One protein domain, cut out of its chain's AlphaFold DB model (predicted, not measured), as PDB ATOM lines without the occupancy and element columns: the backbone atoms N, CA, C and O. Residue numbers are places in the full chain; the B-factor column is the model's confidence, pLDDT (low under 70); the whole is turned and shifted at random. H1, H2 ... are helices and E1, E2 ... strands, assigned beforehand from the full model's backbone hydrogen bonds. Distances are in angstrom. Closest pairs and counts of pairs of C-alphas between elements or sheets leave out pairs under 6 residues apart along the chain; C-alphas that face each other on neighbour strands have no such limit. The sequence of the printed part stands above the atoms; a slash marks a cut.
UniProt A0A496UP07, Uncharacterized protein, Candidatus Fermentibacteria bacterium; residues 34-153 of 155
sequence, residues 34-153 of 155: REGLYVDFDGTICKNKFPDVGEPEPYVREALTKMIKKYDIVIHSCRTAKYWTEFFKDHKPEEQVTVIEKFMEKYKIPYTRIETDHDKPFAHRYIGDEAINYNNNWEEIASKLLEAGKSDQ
ATOM      1  N   ARG A  34     200.217 161.428  67.829       86.25
ATOM      2  CA  ARG A  34     199.352 161.708  66.684       86.25
ATOM      3  C   ARG A  34     200.231 162.069  65.501       86.25
ATOM      4  O   ARG A  34     201.302 162.646  65.682       86.25
ATOM      5  N   GLU A  35     199.783 161.705  64.312       93.19
ATOM      6  CA  GLU A  35     200.423 162.136  63.074       93.19
ATOM      7  C   GLU A  35     200.335 163.659  62.948       93.19
ATOM      8  O   GLU A  35     199.358 164.279  63.388       93.19
ATOM      9  N   GLY A  36     201.380 164.262  62.384       95.00
ATOM     10  CA  GLY A  36     201.417 165.693  62.117       95.00
ATOM     11  C   GLY A  36     200.680 166.006  60.823       95.00
ATOM     12  O   GLY A  36     201.004 165.433  59.790       95.00
ATOM     13  N   LEU A  37     199.726 166.931  60.876       97.44
ATOM     14  CA  LEU A  37     199.128 167.528  59.686       97.44
ATOM     15  C   LEU A  37     199.696 168.938  59.545       97.44
ATOM     16  O   LEU A  37     199.357 169.820  60.337       97.44
ATOM     17  N   TYR A  38     200.586 169.119  58.574       98.00
ATOM     18  CA  TYR A  38     201.204 170.405  58.270       98.00
ATOM     19  C   TYR A  38     200.261 171.216  57.384       98.00
ATOM     20  O   TYR A  38     199.826 170.743  56.337       98.00
ATOM     21  N   VAL A  39     199.913 172.421  57.829       98.38
ATOM     22  CA  VAL A  39     198.900 173.262  57.192       98.38
ATOM     23  C   VAL A  39     199.498 174.625  56.885       98.38
ATOM     24  O   VAL A  39     200.044 175.288  57.767       98.38
ATOM     25  N   ASP A  40     199.389 175.036  55.626       98.19
ATOM     26  CA  ASP A  40     199.761 176.381  55.204       98.19
ATOM     27  C   ASP A  40     198.839 177.442  55.816       98.19
ATOM     28  O   ASP A  40     197.676 177.176  56.118       98.19
ATOM     29  N   PHE A  41     199.348 178.657  55.987       98.50
ATOM     30  CA  PHE A  41     198.568 179.755  56.544       98.50
ATOM     31  C   PHE A  41     197.905 180.589  55.443       98.50
ATOM     32  O   PHE A  41     196.681 180.562  55.295       98.50
ATOM     33  N   ASP A  42     198.702 181.291  54.643       98.00
ATOM     34  CA  ASP A  42     198.221 182.215  53.617       98.00
ATOM     35  C   ASP A  42     197.654 181.494  52.401       98.00
ATOM     36  O   ASP A  42     198.311 180.661  51.787       98.00
ATOM     37  N   GLY A  43     196.424 181.837  52.030       97.44
ATOM     38  CA  GLY A  43     195.703 181.186  50.939       97.44
ATOM     39  C   GLY A  43     195.216 179.775  51.269       97.44
ATOM     40  O   GLY A  43     194.816 179.063  50.355       97.44
ATOM     41  N   THR A  44     195.268 179.359  52.540       98.44
ATOM     42  CA  THR A  44     194.794 178.042  52.999       98.44
ATOM     43  C   THR A  44     193.965 178.153  54.277       98.44
ATOM     44  O   THR A  44     192.815 177.718  54.308       98.44
ATOM     45  N   ILE A  45     194.502 178.764  55.337       98.69
ATOM     46  CA  ILE A  45     193.745 179.061  56.564       98.69
ATOM     47  C   ILE A  45     193.047 180.418  56.471       98.69
ATOM     48  O   ILE A  45     191.913 180.570  56.931       98.69
ATOM     49  N   CYS A  46     193.717 181.403  55.885       98.50
ATOM     50  CA  CYS A  46     193.184 182.736  55.644       98.50
ATOM     51  C   CYS A  46     193.368 183.120  54.177       98.50
ATOM     52  O   CYS A  46     194.224 182.568  53.486       98.50
ATOM     53  N   LYS A  47     192.591 184.094  53.702       98.12
ATOM     54  CA  LYS A  47     192.749 184.624  52.344       98.12
ATOM     55  C   LYS A  47     194.152 185.191  52.162       98.12
ATOM     56  O   LYS A  47     194.626 185.954  53.005       98.12
ATOM     57  N   ASN A  48     194.784 184.884  51.032       96.50
ATOM     58  CA  ASN A  48     196.114 185.398  50.724       96.50
ATOM     59  C   ASN A  48     196.082 186.929  50.539       96.50
ATOM     60  O   ASN A  48     195.551 187.428  49.545       96.50
ATOM     61  N   LYS A  49     196.627 187.663  51.516       96.12
ATOM     62  CA  LYS A  49     196.722 189.134  51.528       96.12
ATOM     63  C   LYS A  49     198.082 189.646  52.019       96.12
ATOM     64  O   LYS A  49     198.168 190.778  52.482       96.12
ATOM     65  N   PHE A  50     199.127 188.823  51.939       90.88
ATOM     66  CA  PHE A  50     200.454 189.180  52.443       90.88
ATOM     67  C   PHE A  50     200.918 190.558  51.906       90.88
ATOM     68  O   PHE A  50     200.790 190.796  50.702       90.88
ATOM     69  N   PRO A  51     201.456 191.464  52.753       90.00
ATOM     70  CA  PRO A  51     201.887 191.246  54.142       90.00
ATOM     71  C   PRO A  51     200.761 191.243  55.189       90.00
ATOM     72  O   PRO A  51     200.945 190.682  56.273       90.00
ATOM     73  N   ASP A  52     199.586 191.781  54.866       95.00
ATOM     74  CA  ASP A  52     198.417 191.768  55.750       95.00
ATOM     75  C   ASP A  52     197.837 190.356  55.910       95.00
ATOM     76  O   ASP A  52     198.167 189.431  55.167       95.00
ATOM     77  N   VAL A  53     196.945 190.169  56.884       97.44
ATOM     78  CA  VAL A  53     196.238 188.895  57.092       97.44
ATOM     79  C   VAL A  53     194.812 189.011  56.567       97.44
ATOM     80  O   VAL A  53     194.064 189.908  56.958       97.44
ATOM     81  N   GLY A  54     194.430 188.111  55.659       98.00
ATOM     82  CA  GLY A  54     193.066 188.043  55.143       98.00
ATOM     83  C   GLY A  54     192.068 187.462  56.140       98.00
ATOM     84  O   GLY A  54     192.438 186.926  57.177       98.00
ATOM     85  N   GLU A  55     190.778 187.545  55.814       98.31
ATOM     86  CA  GLU A  55     189.737 186.840  56.573       98.31
ATOM     87  C   GLU A  55     189.947 185.317  56.510       98.31
ATOM     88  O   GLU A  55     190.564 184.836  55.553       98.31
ATOM     89  N   PRO A  56     189.426 184.545  57.480       98.56
ATOM     90  CA  PRO A  56     189.473 183.091  57.433       98.56
ATOM     91  C   PRO A  56     188.863 182.544  56.153       98.56
ATOM     92  O   PRO A  56     187.859 183.060  55.650       98.56
ATOM     93  N   GLU A  57     189.449 181.460  55.667       98.44
ATOM     94  CA  GLU A  57     188.843 180.696  54.596       98.44
ATOM     95  C   GLU A  57     187.555 179.997  55.074       98.44
ATOM     96  O   GLU A  57     187.459 179.595  56.242       98.44
ATOM     97  N   PRO A  58     186.541 179.823  54.204       98.19
ATOM     98  CA  PRO A  58     185.302 179.148  54.573       98.19
ATOM     99  C   PRO A  58     185.547 177.758  55.173       98.19
ATOM    100  O   PRO A  58     186.346 176.975  54.660       98.19
ATOM    101  N   TYR A  59     184.830 177.444  56.254       98.00
ATOM    102  CA  TYR A  59     184.830 176.143  56.940       98.00
ATOM    103  C   TYR A  59     186.158 175.697  57.579       98.00
ATOM    104  O   TYR A  59     186.217 174.602  58.149       98.00
ATOM    105  N   VAL A  60     187.218 176.518  57.548       98.50
ATOM    106  CA  VAL A  60     188.528 176.153  58.119       98.50
ATOM    107  C   VAL A  60     188.433 175.822  59.608       98.50
ATOM    108  O   VAL A  60     188.989 174.826  60.076       98.50
ATOM    109  N   ARG A  61     187.683 176.623  60.372       98.62
ATOM    110  CA  ARG A  61     187.540 176.446  61.819       98.62
ATOM    111  C   ARG A  61     186.868 175.115  62.126       98.62
ATOM    112  O   ARG A  61     187.344 174.360  62.976       98.62
ATOM    113  N   GLU A  62     185.770 174.821  61.440       98.44
ATOM    114  CA  GLU A  62     184.993 173.595  61.587       98.44
ATOM    115  C   GLU A  62     185.829 172.366  61.199       98.44
ATOM    116  O   GLU A  62     185.848 171.377  61.939       98.44
ATOM    117  N   ALA A  63     186.560 172.442  60.082       98.25
ATOM    118  CA  ALA A  63     187.445 171.386  59.602       98.25
ATOM    119  C   ALA A  63     188.571 171.089  60.604       98.25
ATOM    120  O   ALA A  63     188.700 169.953  61.077       98.25
ATOM    121  N   LEU A  64     189.338 172.108  61.007       98.31
ATOM    122  CA  LEU A  64     190.447 171.946  61.951       98.31
ATOM    123  C   LEU A  64     189.962 171.506  63.344       98.31
ATOM    124  O   LEU A  64     190.617 170.687  63.985       98.31
ATOM    125  N   THR A  65     188.773 171.933  63.783       98.25
ATOM    126  CA  THR A  65     188.152 171.461  65.042       98.25
ATOM    127  C   THR A  65     187.851 169.964  65.029       98.25
ATOM    128  O   THR A  65     187.983 169.287  66.055       98.25
ATOM    129  N   LYS A  66     187.451 169.411  63.880       96.62
ATOM    130  CA  LYS A  66     187.258 167.962  63.737       96.62
ATOM    131  C   LYS A  66     188.611 167.246  63.683       96.62
ATOM    132  O   LYS A  66     188.818 166.278  64.416       96.62
ATOM    133  N   MET A  67     189.540 167.747  62.870       95.88
ATOM    134  CA  MET A  67     190.820 167.085  62.599       95.88
ATOM    135  C   MET A  67     191.797 167.121  63.773       95.88
ATOM    136  O   MET A  67     192.488 166.128  63.999       95.88
ATOM    137  N   ILE A  68     191.795 168.174  64.600       96.00
ATOM    138  CA  ILE A  68     192.671 168.263  65.780       96.00
ATOM    139  C   ILE A  68     192.386 167.177  66.822       96.00
ATOM    140  O   ILE A  68     193.167 166.997  67.748       96.00
ATOM    141  N   LYS A  69     191.283 166.426  66.719       93.44
ATOM    142  CA  LYS A  69     191.041 165.249  67.570       93.44
ATOM    143  C   LYS A  69     191.937 164.069  67.171       93.44
ATOM    144  O   LYS A  69     192.357 163.317  68.049       93.44
ATOM    145  N   LYS A  70     192.267 163.946  65.879       93.00
ATOM    146  CA  LYS A  70     193.055 162.852  65.282       93.00
ATOM    147  C   LYS A  70     194.516 163.238  65.025       93.00
ATOM    148  O   LYS A  70     195.393 162.425  65.290       93.00
ATOM    149  N   TYR A  71     194.768 164.467  64.590       96.06
ATOM    150  CA  TYR A  71     196.084 164.946  64.166       96.06
ATOM    151  C   TYR A  71     196.666 165.982  65.131       96.06
ATOM    152  O   TYR A  71     195.938 166.673  65.853       96.06
ATOM    153  N   ASP A  72     197.991 166.115  65.119       96.88
ATOM    154  CA  ASP A  72     198.666 167.322  65.588       96.88
ATOM    155  C   ASP A  72     198.690 168.331  64.431       96.88
ATOM    156  O   ASP A  72     199.425 168.160  63.466       96.88
ATOM    157  N   ILE A  73     197.843 169.362  64.510       98.31
ATOM    158  CA  ILE A  73     197.743 170.419  63.492       98.31
ATOM    159  C   ILE A  73     198.934 171.369  63.653       98.31
ATOM    160  O   ILE A  73     199.024 172.081  64.660       98.31
ATOM    161  N   VAL A  74     199.845 171.362  62.686       98.50
ATOM    162  CA  VAL A  74     201.077 172.157  62.685       98.50
ATOM    163  C   VAL A  74     200.953 173.241  61.630       98.50
ATOM    164  O   VAL A  74     200.826 172.932  60.450       98.50
ATOM    165  N   ILE A  75     200.987 174.508  62.034       98.69
ATOM    166  CA  ILE A  75     200.966 175.606  61.066       98.69
ATOM    167  C   ILE A  75     202.374 175.776  60.507       98.69
ATOM    168  O   ILE A  75     203.302 176.031  61.272       98.69
ATOM    169  N   HIS A  76     202.539 175.639  59.194       98.12
ATOM    170  CA  HIS A  76     203.825 175.797  58.516       98.12
ATOM    171  C   HIS A  76     203.682 176.827  57.404       98.12
ATOM    172  O   HIS A  76     203.171 176.544  56.320       98.12
ATOM    173  N   SER A  77     204.094 178.053  57.714       98.00
ATOM    174  CA  SER A  77     203.952 179.220  56.847       98.00
ATOM    175  C   SER A  77     205.324 179.751  56.459       98.00
ATOM    176  O   SER A  77     206.250 179.739  57.263       98.00
ATOM    177  N   CYS A  78     205.456 180.266  55.236       96.50
ATOM    178  CA  CYS A  78     206.659 180.998  54.850       96.50
ATOM    179  C   CYS A  78     206.772 182.341  55.587       96.50
ATOM    180  O   CYS A  78     207.867 182.885  55.632       96.50
ATOM    181  N   ARG A  79     205.702 182.860  56.216       95.25
ATOM    182  CA  ARG A  79     205.757 184.090  57.027       95.25
ATOM    183  C   ARG A  79     206.786 184.022  58.151       95.25
ATOM    184  O   ARG A  79     207.328 185.051  58.514       95.25
ATOM    185  N   THR A  80     207.029 182.845  58.721       96.19
ATOM    186  CA  THR A  80     207.956 182.664  59.850       96.19
ATOM    187  C   THR A  80     209.374 182.324  59.399       96.19
ATOM    188  O   THR A  80     210.214 182.000  60.236       96.19
ATOM    189  N   ALA A  81     209.648 182.360  58.091       95.44
ATOM    190  CA  ALA A  81     210.931 181.925  57.573       95.44
ATOM    191  C   ALA A  81     212.041 182.940  57.867       95.44
ATOM    192  O   ALA A  81     211.929 184.130  57.566       95.44
ATOM    193  N   LYS A  82     213.147 182.458  58.428       94.75
ATOM    194  CA  LYS A  82     214.272 183.292  58.868       94.75
ATOM    195  C   LYS A  82     215.021 183.910  57.693       94.75
ATOM    196  O   LYS A  82     215.500 185.037  57.825       94.75
ATOM    197  N   TYR A  83     215.062 183.241  56.537       92.38
ATOM    198  CA  TYR A  83     215.737 183.776  55.343       92.38
ATOM    199  C   TYR A  83     215.144 185.102  54.842       92.38
ATOM    200  O   TYR A  83     215.822 185.843  54.138       92.38
ATOM    201  N   TRP A  84     213.908 185.468  55.212       91.88
ATOM    202  CA  TRP A  84     213.361 186.781  54.853       91.88
ATOM    203  C   TRP A  84     214.167 187.942  55.428       91.88
ATOM    204  O   TRP A  84     214.173 189.008  54.821       91.88
ATOM    205  N   THR A  85     214.874 187.740  56.542       91.50
ATOM    206  CA  THR A  85     215.744 188.764  57.147       91.50
ATOM    207  C   THR A  85     216.896 189.183  56.225       91.50
ATOM    208  O   THR A  85     217.391 190.304  56.333       91.50
ATOM    209  N   GLU A  86     217.277 188.329  55.268       91.94
ATOM    210  CA  GLU A  86     218.283 188.635  54.244       91.94
ATOM    211  C   GLU A  86     217.747 189.603  53.178       91.94
ATOM    212  O   GLU A  86     218.500 190.403  52.623       91.94
ATOM    213  N   PHE A  87     216.437 189.562  52.913       88.81
ATOM    214  CA  PHE A  87     215.772 190.363  51.879       88.81
ATOM    215  C   PHE A  87     215.059 191.598  52.447       88.81
ATOM    216  O   PHE A  87     214.963 192.627  51.779       88.81
ATOM    217  N   PHE A  88     214.579 191.513  53.688       87.62
ATOM    218  CA  PHE A  88     213.755 192.519  54.349       87.62
ATOM    219  C   PHE A  88     214.250 192.733  55.780       87.62
ATOM    220  O   PHE A  88     213.938 191.960  56.681       87.62
ATOM    221  N   LYS A  89     215.002 193.816  56.006       86.06
ATOM    222  CA  LYS A  89     215.623 194.116  57.311       86.06
ATOM    223  C   LYS A  89     214.619 194.276  58.455       86.06
ATOM    224  O   LYS A  89     214.950 193.977  59.596       86.06
ATOM    225  N   ASP A  90     213.411 194.732  58.142       88.69
ATOM    226  CA  ASP A  90     212.343 194.931  59.125       88.69
ATOM    227  C   ASP A  90     211.508 193.663  59.354       88.69
ATOM    228  O   ASP A  90     210.609 193.654  60.196       88.69
ATOM    229  N   HIS A  91     211.779 192.580  58.617       88.31
ATOM    230  CA  HIS A  91     211.095 191.316  58.828       88.31
ATOM    231  C   HIS A  91     211.590 190.653  60.111       88.31
ATOM    232  O   HIS A  91     212.773 190.359  60.260       88.31
ATOM    233  N   LYS A  92     210.655 190.360  61.013       92.44
ATOM    234  CA  LYS A  92     210.921 189.675  62.276       92.44
ATOM    235  C   LYS A  92     210.085 188.401  62.364       92.44
ATOM    236  O   LYS A  92     208.869 188.496  62.571       92.44
ATOM    237  N   PRO A  93     210.687 187.211  62.186       90.50
ATOM    238  CA  PRO A  93     209.967 185.937  62.213       90.50
ATOM    239  C   PRO A  93     209.101 185.741  63.465       90.50
ATOM    240  O   PRO A  93     207.973 185.254  63.380       90.50
ATOM    241  N   GLU A  94     209.583 186.172  64.627       92.56
ATOM    242  CA  GLU A  94     208.880 186.117  65.911       92.56
ATOM    243  C   GLU A  94     207.614 186.992  65.952       92.56
ATOM    244  O   GLU A  94     206.593 186.603  66.531       92.56
ATOM    245  N   GLU A  95     207.633 188.146  65.281       95.38
ATOM    246  CA  GLU A  95     206.444 188.985  65.134       95.38
ATOM    247  C   GLU A  95     205.421 188.292  64.226       95.38
ATOM    248  O   GLU A  95     204.221 188.339  64.497       95.38
ATOM    249  N   GLN A  96     205.878 187.568  63.199       96.31
ATOM    250  CA  GLN A  96     204.999 186.798  62.314       96.31
ATOM    251  C   GLN A  96     204.376 185.578  63.005       96.31
ATOM    252  O   GLN A  96     203.209 185.272  62.754       96.31
ATOM    253  N   VAL A  97     205.089 184.927  63.932       97.62
ATOM    254  CA  VAL A  97     204.491 183.915  64.824       97.62
ATOM    255  C   VAL A  97     203.336 184.541  65.608       97.62
ATOM    256  O   VAL A  97     202.217 184.033  65.558       97.62
ATOM    257  N   THR A  98     203.568 185.699  66.233       97.81
ATOM    258  CA  THR A  98     202.537 186.423  66.999       97.81
ATOM    259  C   THR A  98     201.328 186.804  66.131       97.81
ATOM    260  O   THR A  98     200.187 186.757  66.595       97.81
ATOM    261  N   VAL A  99     201.548 187.177  64.866       97.81
ATOM    262  CA  VAL A  99     200.473 187.470  63.900       97.81
ATOM    263  C   VAL A  99     199.587 186.243  63.672       97.81
ATOM    264  O   VAL A  99     198.360 186.355  63.741       97.81
ATOM    265  N   ILE A 100     200.195 185.074  63.446       98.50
ATOM    266  CA  ILE A 100     199.461 183.814  63.274       98.50
ATOM    267  C   ILE A 100     198.698 183.475  64.559       98.50
ATOM    268  O   ILE A 100     197.499 183.215  64.496       98.50
ATOM    269  N   GLU A 101     199.339 183.531  65.729       98.56
ATOM    270  CA  GLU A 101     198.693 183.214  67.013       98.56
ATOM    271  C   GLU A 101     197.462 184.089  67.274       98.56
ATOM    272  O   GLU A 101     196.376 183.565  67.536       98.56
ATOM    273  N   LYS A 102     197.593 185.412  67.112       98.50
ATOM    274  CA  LYS A 102     196.480 186.359  67.279       98.50
ATOM    275  C   LYS A 102     195.339 186.084  66.306       98.50
ATOM    276  O   LYS A 102     194.173 186.202  66.682       98.50
ATOM    277  N   PHE A 103     195.650 185.724  65.062       98.69
ATOM    278  CA  PHE A 103     194.630 185.351  64.087       98.69
ATOM    279  C   PHE A 103     193.878 184.088  64.525       98.69
ATOM    280  O   PHE A 103     192.645 184.080  64.578       98.69
ATOM    281  N   MET A 104     194.612 183.037  64.887       98.69
ATOM    282  CA  MET A 104     194.027 181.765  65.312       98.69
ATOM    283  C   MET A 104     193.172 181.939  66.573       98.69
ATOM    284  O   MET A 104     192.069 181.393  66.645       98.69
ATOM    285  N   GLU A 105     193.622 182.757  67.528       98.56
ATOM    286  CA  GLU A 105     192.867 183.113  68.730       98.56
ATOM    287  C   GLU A 105     191.586 183.889  68.393       98.56
ATOM    288  O   GLU A 105     190.493 183.473  68.795       98.56
ATOM    289  N   LYS A 106     191.693 184.970  67.603       98.56
ATOM    290  CA  LYS A 106     190.562 185.827  67.202       98.56
ATOM    291  C   LYS A 106     189.412 185.012  66.612       98.56
ATOM    292  O   LYS A 106     188.251 185.234  66.961       98.56
ATOM    293  N   TYR A 107     189.730 184.056  65.741       98.50
ATOM    294  CA  TYR A 107     188.734 183.227  65.060       98.50
ATOM    295  C   TYR A 107     188.489 181.873  65.739       98.50
ATOM    296  O   TYR A 107     187.692 181.070  65.245       98.50
ATOM    297  N   LYS A 108     189.116 181.627  66.898       98.56
ATOM    298  CA  LYS A 108     189.001 180.386  67.681       98.56
ATOM    299  C   LYS A 108     189.301 179.140  66.840       98.56
ATOM    300  O   LYS A 108     188.599 178.132  66.937       98.56
ATOM    301  N   ILE A 109     190.313 179.230  65.981       98.69
ATOM    302  CA  ILE A 109     190.751 178.141  65.111       98.69
ATOM    303  C   ILE A 109     191.758 177.292  65.892       98.69
ATOM    304  O   ILE A 109     192.789 177.809  66.324       98.69
ATOM    305  N   PRO A 110     191.488 175.996  66.108       98.50
ATOM    306  CA  PRO A 110     192.364 175.176  66.924       98.50
ATOM    307  C   PRO A 110     193.593 174.716  66.133       98.50
ATOM    308  O   PRO A 110     193.489 174.246  65.002       98.50
ATOM    309  N   TYR A 111     194.756 174.782  66.773       98.62
ATOM    310  CA  TYR A 111     196.024 174.260  66.266       98.62
ATOM    311  C   TYR A 111     196.848 173.670  67.415       98.62
ATOM    312  O   TYR A 111     196.503 173.827  68.587       98.62
ATOM    313  N   THR A 112     197.897 172.913  67.089       98.12
ATOM    314  CA  THR A 112     198.788 172.303  68.092       98.12
ATOM    315  C   THR A 112     200.045 173.137  68.311       98.12
ATOM    316  O   THR A 112     200.431 173.342  69.458       98.12
ATOM    317  N   ARG A 113     200.690 173.592  67.231       97.88
ATOM    318  CA  ARG A 113     201.861 174.482  67.273       97.88
ATOM    319  C   ARG A 113     202.070 175.176  65.925       97.88
ATOM    320  O   ARG A 113     201.470 174.768  64.930       97.88
ATOM    321  N   ILE A 114     202.948 176.170  65.905       98.50
ATOM    322  CA  ILE A 114     203.512 176.767  64.690       98.50
ATOM    323  C   ILE A 114     204.918 176.177  64.508       98.50
ATOM    324  O   ILE A 114     205.655 176.046  65.483       98.50
ATOM    325  N   GLU A 115     205.260 175.749  63.295       97.50
ATOM    326  CA  GLU A 115     206.593 175.243  62.953       97.50
ATOM    327  C   GLU A 115     207.561 176.417  62.745       97.50
ATOM    328  O   GLU A 115     207.346 177.264  61.877       97.50
ATOM    329  N   THR A 116     208.619 176.463  63.556       96.38
ATOM    330  CA  THR A 116     209.637 177.534  63.558       96.38
ATOM    331  C   THR A 116     211.068 177.002  63.500       96.38
ATOM    332  O   THR A 116     212.021 177.785  63.398       96.38
ATOM    333  N   ASP A 117     211.239 175.681  63.598       95.56
ATOM    334  CA  ASP A 117     212.560 175.057  63.571       95.56
ATOM    335  C   ASP A 117     213.030 174.895  62.121       95.56
ATOM    336  O   ASP A 117     214.211 175.097  61.836       95.56
ATOM    337  N   HIS A 118     212.093 174.630  61.203       95.75
ATOM    338  CA  HIS A 118     212.358 174.466  59.774       95.75
ATOM    339  C   HIS A 118     211.605 175.503  58.939       95.75
ATOM    340  O   HIS A 118     210.372 175.503  58.881       95.75
ATOM    341  N   ASP A 119     212.353 176.352  58.238       96.00
ATOM    342  CA  ASP A 119     211.782 177.342  57.328       96.00
ATOM    343  C   ASP A 119     210.985 176.659  56.211       96.00
ATOM    344  O   ASP A 119     211.447 175.708  55.578       96.00
ATOM    345  N   LYS A 120     209.788 177.180  55.931       96.25
ATOM    346  CA  LYS A 120     209.050 176.828  54.719       96.25
ATOM    347  C   LYS A 120     209.626 177.621  53.535       96.25
ATOM    348  O   LYS A 120     209.530 178.855  53.542       96.25
ATOM    349  N   PRO A 121     210.189 176.966  52.503       94.62
ATOM    350  CA  PRO A 121     210.726 177.673  51.341       94.62
ATOM    351  C   PRO A 121     209.618 178.411  50.597       94.62
ATOM    352  O   PRO A 121     208.568 177.822  50.357       94.62
ATOM    353  N   PHE A 122     209.830 179.663  50.195       93.00
ATOM    354  CA  PHE A 122     208.887 180.368  49.329       93.00
ATOM    355  C   PHE A 122     208.934 179.744  47.931       93.00
ATOM    356  O   PHE A 122     209.968 179.766  47.265       93.00
ATOM    357  N   ALA A 123     207.821 179.159  47.496       93.00
ATOM    358  CA  ALA A 123     207.730 178.460  46.222       93.00
ATOM    359  C   ALA A 123     206.414 178.787  45.516       93.00
ATOM    360  O   ALA A 123     205.377 178.981  46.146       93.00
ATOM    361  N   HIS A 124     206.443 178.788  44.184       92.38
ATOM    362  CA  HIS A 124     205.234 178.969  43.378       92.38
ATOM    363  C   HIS A 124     204.293 177.763  43.473       92.38
ATOM    364  O   HIS A 124     203.078 177.920  43.357       92.38
ATOM    365  N   ARG A 125     204.847 176.556  43.625       93.69
ATOM    366  CA  ARG A 125     204.131 175.277  43.702       93.69
ATOM    367  C   ARG A 125     204.932 174.301  44.561       93.69
ATOM    368  O   ARG A 125     206.158 174.374  44.579       93.69
ATOM    369  N   TYR A 126     204.232 173.362  45.188       94.38
ATOM    370  CA  TYR A 126     204.818 172.174  45.807       94.38
ATOM    371  C   TYR A 126     204.305 170.935  45.076       94.38
ATOM    372  O   TYR A 126     203.165 170.915  44.613       94.38
ATOM    373  N   ILE A 127     205.145 169.910  44.980       94.31
ATOM    374  CA  ILE A 127     204.767 168.573  44.521       94.31
ATOM    375  C   ILE A 127     205.168 167.620  45.642       94.31
ATOM    376  O   ILE A 127     206.313 167.643  46.086       94.31
ATOM    377  N   GLY A 128     204.217 166.818  46.103       94.06
ATOM    378  CA  GLY A 128     204.421 165.788  47.112       94.06
ATOM    379  C   GLY A 128     203.426 164.661  46.880       94.06
ATOM    380  O   GLY A 128     202.323 164.905  46.392       94.06
ATOM    381  N   ASP A 129     203.834 163.443  47.198       96.19
ATOM    382  CA  ASP A 129     203.006 162.237  47.149       96.19
ATOM    383  C   ASP A 129     201.820 162.313  48.120       96.19
ATOM    384  O   ASP A 129     200.695 162.002  47.740       96.19
ATOM    385  N   GLU A 130     202.052 162.844  49.321       93.56
ATOM    386  CA  GLU A 130     201.032 163.044  50.364       93.56
ATOM    387  C   GLU A 130     200.450 164.475  50.380       93.56
ATOM    388  O   GLU A 130     199.800 164.898  51.342       93.56
ATOM    389  N   ALA A 131     200.704 165.275  49.337       94.69
ATOM    390  CA  ALA A 131     200.243 166.659  49.284       94.69
ATOM    391  C   ALA A 131     198.724 166.745  49.058       94.69
ATOM    392  O   ALA A 131     198.171 166.166  48.123       94.69
ATOM    393  N   ILE A 132     198.047 167.547  49.884       95.81
ATOM    394  CA  ILE A 132     196.608 167.801  49.772       95.81
ATOM    395  C   ILE A 132     196.403 169.218  49.253       95.81
ATOM    396  O   ILE A 132     196.749 170.194  49.917       95.81
ATOM    397  N   ASN A 133     195.810 169.331  48.066       95.25
ATOM    398  CA  ASN A 133     195.531 170.624  47.456       95.25
ATOM    399  C   ASN A 133     194.278 171.254  48.064       95.25
ATOM    400  O   ASN A 133     193.186 170.680  48.005       95.25
ATOM    401  N   TYR A 134     194.441 172.462  48.593       96.19
ATOM    402  CA  TYR A 134     193.335 173.308  49.006       96.19
ATOM    403  C   TYR A 134     192.819 174.143  47.827       96.19
ATOM    404  O   TYR A 134     193.589 174.782  47.112       96.19
ATOM    405  N   ASN A 135     191.502 174.139  47.633       95.69
ATOM    406  CA  ASN A 135     190.796 174.976  46.667       95.69
ATOM    407  C   ASN A 135     189.368 175.258  47.164       95.69
ATOM    408  O   ASN A 135     188.391 174.807  46.566       95.69
ATOM    409  N   ASN A 136     189.246 175.944  48.307       95.81
ATOM    410  CA  ASN A 136     187.965 176.206  48.985       95.81
ATOM    411  C   ASN A 136     187.195 174.944  49.419       95.81
ATOM    412  O   ASN A 136     185.977 174.974  49.579       95.81
ATOM    413  N   ASN A 137     187.896 173.831  49.639       97.38
ATOM    414  CA  ASN A 137     187.317 172.503  49.857       97.38
ATOM    415  C   ASN A 137     187.633 171.918  51.249       97.38
ATOM    416  O   ASN A 137     187.832 170.713  51.404       97.38
ATOM    417  N   TRP A 138     187.663 172.758  52.289       98.19
ATOM    418  CA  TRP A 138     187.981 172.334  53.661       98.19
ATOM    419  C   TRP A 138     187.099 171.191  54.182       98.19
ATOM    420  O   TRP A 138     187.592 170.294  54.867       98.19
ATOM    421  N   GLU A 139     185.807 171.199  53.854       96.31
ATOM    422  CA  GLU A 139     184.876 170.142  54.267       96.31
ATOM    423  C   GLU A 139     185.207 168.786  53.630       96.31
ATOM    424  O   GLU A 139     185.160 167.751  54.304       96.31
ATOM    425  N   GLU A 140     185.597 168.790  52.353       96.88
ATOM    426  CA  GLU A 140     186.013 167.596  51.616       96.88
ATOM    427  C   GLU A 140     187.321 167.041  52.190       96.88
ATOM    428  O   GLU A 140     187.405 165.851  52.503       96.88
ATOM    429  N   ILE A 141     188.317 167.913  52.395       97.50
ATOM    430  CA  ILE A 141     189.609 167.554  52.995       97.50
ATOM    431  C   ILE A 141     189.397 166.906  54.366       97.50
ATOM    432  O   ILE A 141     189.922 165.823  54.631       97.50
ATOM    433  N   ALA A 142     188.586 167.533  55.225       96.38
ATOM    434  CA  ALA A 142     188.305 167.005  56.553       96.38
ATOM    435  C   ALA A 142     187.617 165.636  56.499       96.38
ATOM    436  O   ALA A 142     187.972 164.746  57.272       96.38
ATOM    437  N   SER A 143     186.656 165.454  55.590       95.19
ATOM    438  CA  SER A 143     185.948 164.178  55.423       95.19
ATOM    439  C   SER A 143     186.909 163.064  55.003       95.19
ATOM    440  O   SER A 143     187.010 162.059  55.707       95.19
ATOM    441  N   LYS A 144     187.712 163.291  53.953       94.75
ATOM    442  CA  LYS A 144     188.702 162.321  53.453       94.75
ATOM    443  C   LYS A 144     189.699 161.897  54.532       94.75
ATOM    444  O   LYS A 144     189.892 160.706  54.772       94.75
ATOM    445  N   LEU A 145     190.291 162.864  55.235       93.88
ATOM    446  CA  LEU A 145     191.301 162.590  56.263       93.88
ATOM    447  C   LEU A 145     190.733 161.859  57.488       93.88
ATOM    448  O   LEU A 145     191.420 161.055  58.126       93.88
ATOM    449  N   LEU A 146     189.472 162.109  57.842       92.06
ATOM    450  CA  LEU A 146     188.819 161.417  58.955       92.06
ATOM    451  C   LEU A 146     188.347 160.006  58.570       92.06
ATOM    452  O   LEU A 146     188.334 159.128  59.436       92.06
ATOM    453  N   GLU A 147     188.006 159.769  57.304       89.19
ATOM    454  CA  GLU A 147     187.584 158.462  56.784       89.19
ATOM    455  C   GLU A 147     188.747 157.502  56.539       89.19
ATOM    456  O   GLU A 147     188.641 156.340  56.933       89.19
ATOM    457  N   ALA A 148     189.879 157.984  56.014       74.38
ATOM    458  CA  ALA A 148     191.075 157.168  55.773       74.38
ATOM    459  C   ALA A 148     191.577 156.435  57.036       74.38
ATOM    460  O   ALA A 148     192.147 155.362  56.962       74.38
ATOM    461  N   GLY A 149     191.291 156.954  58.238       59.66
ATOM    462  CA  GLY A 149     191.663 156.274  59.490       59.66
ATOM    463  C   GLY A 149     190.755 155.114  59.910       59.66
ATOM    464  O   GLY A 149     191.017 154.504  60.946       59.66
ATOM    465  N   LYS A 150     189.654 154.856  59.191       59.78
ATOM    466  CA  LYS A 150     188.696 153.784  59.514       59.78
ATOM    467  C   LYS A 150     188.975 152.489  58.747       59.78
ATOM    468  O   LYS A 150     188.570 151.433  59.228       59.78
ATOM    469  N   SER A 151     189.629 152.554  57.586       53.91
ATOM    470  CA  SER A 151     190.032 151.367  56.814       53.91
ATOM    471  C   SER A 151     191.134 150.581  57.520       53.91
ATOM    472  O   SER A 151     191.059 149.358  57.584       53.91
ATOM    473  N   ASP A 152     192.072 151.280  58.157       51.00
ATOM    474  CA  ASP A 152     193.289 150.682  58.731       51.00
ATOM    475  C   ASP A 152     193.057 149.993  60.089       51.00
ATOM    476  O   ASP A 152     193.972 149.429  60.679       51.00
ATOM    477  N   GLN A 153     191.829 150.047  60.617       47.88
ATOM    478  CA  GLN A 153     191.424 149.347  61.848       47.88
ATOM    479  C   GLN A 153     190.608 148.073  61.576       47.88
ATOM    480  O   GLN A 153     190.125 147.449  62.521       47.88
TER     481      GLN A 153
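This is residues 34 to 153 of the 155 residues of an uncharacterized protein of Candidatus Fermentibacteria bacterium (UniProt A0A496UP07). A small parallel sheet of two short strands, E1 and E2, lies near the middle, with H1 over one of its faces and H4 side by side with H1; H3 lies beyond the ends of the strands, apart from both. Long unnamed stretches make much of the rest, and the free loop of residues 124 to 130 sticks out. The printed part has 120 residues with four named helices and two named strands, in the order E1, H1, E2, H2, H3, H4; under half of the residues are in named elements, and the class is mostly helix. The whole is compact, with a radius of gyration of the C-alphas of 14.7 A, yet elongated in outline, spanning 50 by 30 by 24 A.

E1 holds residues 36 to 39 and begins at C-alpha 36, (201.417, 165.693, 62.117). E2 holds residues 72 to 75 and measures 9.7 A. H1, residues 60 to 67, measures 10.4 A. H4, residues 138 to 151, measures 21.3 A and ends at C-alpha 151, (190.032, 151.367, 56.814). H3, residues 93 to 106, measures 20.0 A from C-alpha 93 at (209.967, 185.937, 62.213). H2 is short, residues 84 to 87.

E1 and E2 are parallel neighbours at 29 degrees; N 39 and O 74 are 2.8 A apart and N 74 and O 37 are 2.9 A apart, both within hydrogen-bond range. Residues 74 to 75 of E2 also form a short parallel pairing with residues 113 to 114. E1, H1 and E2 form a strand-helix-strand unit, two parallel neighbour strands with a helix between them in the chain, and its crossover is right-handed. The closest C-alphas of H1 and E2, those of Leu 64 and Ile 73, are 7.6 A apart. H1 and H4 touch, with the C-alphas of Ala 63 and Ala 142 closest at 5.4 A. Their lines stand at a shallow tilt of 8 degrees, and they run the same way. H3 touches no helix; it and H2 are only just apart, closest 8.1 A. In H1 and H3 every O i to N i+4 pair is within hydrogen-bond range, in H4 7 of 10, and H2 is too short for such a pair.

The two C-alphas farthest apart are those of Lys 89 and Gln 153, 51.1 A. The printed part has no cut. The links from E1 to H1, 20 residues, and from H3 to H4, 31 residues, are long. The mean pLDDT of the printed part is 93.9, and residues 149 to 153 are under 70.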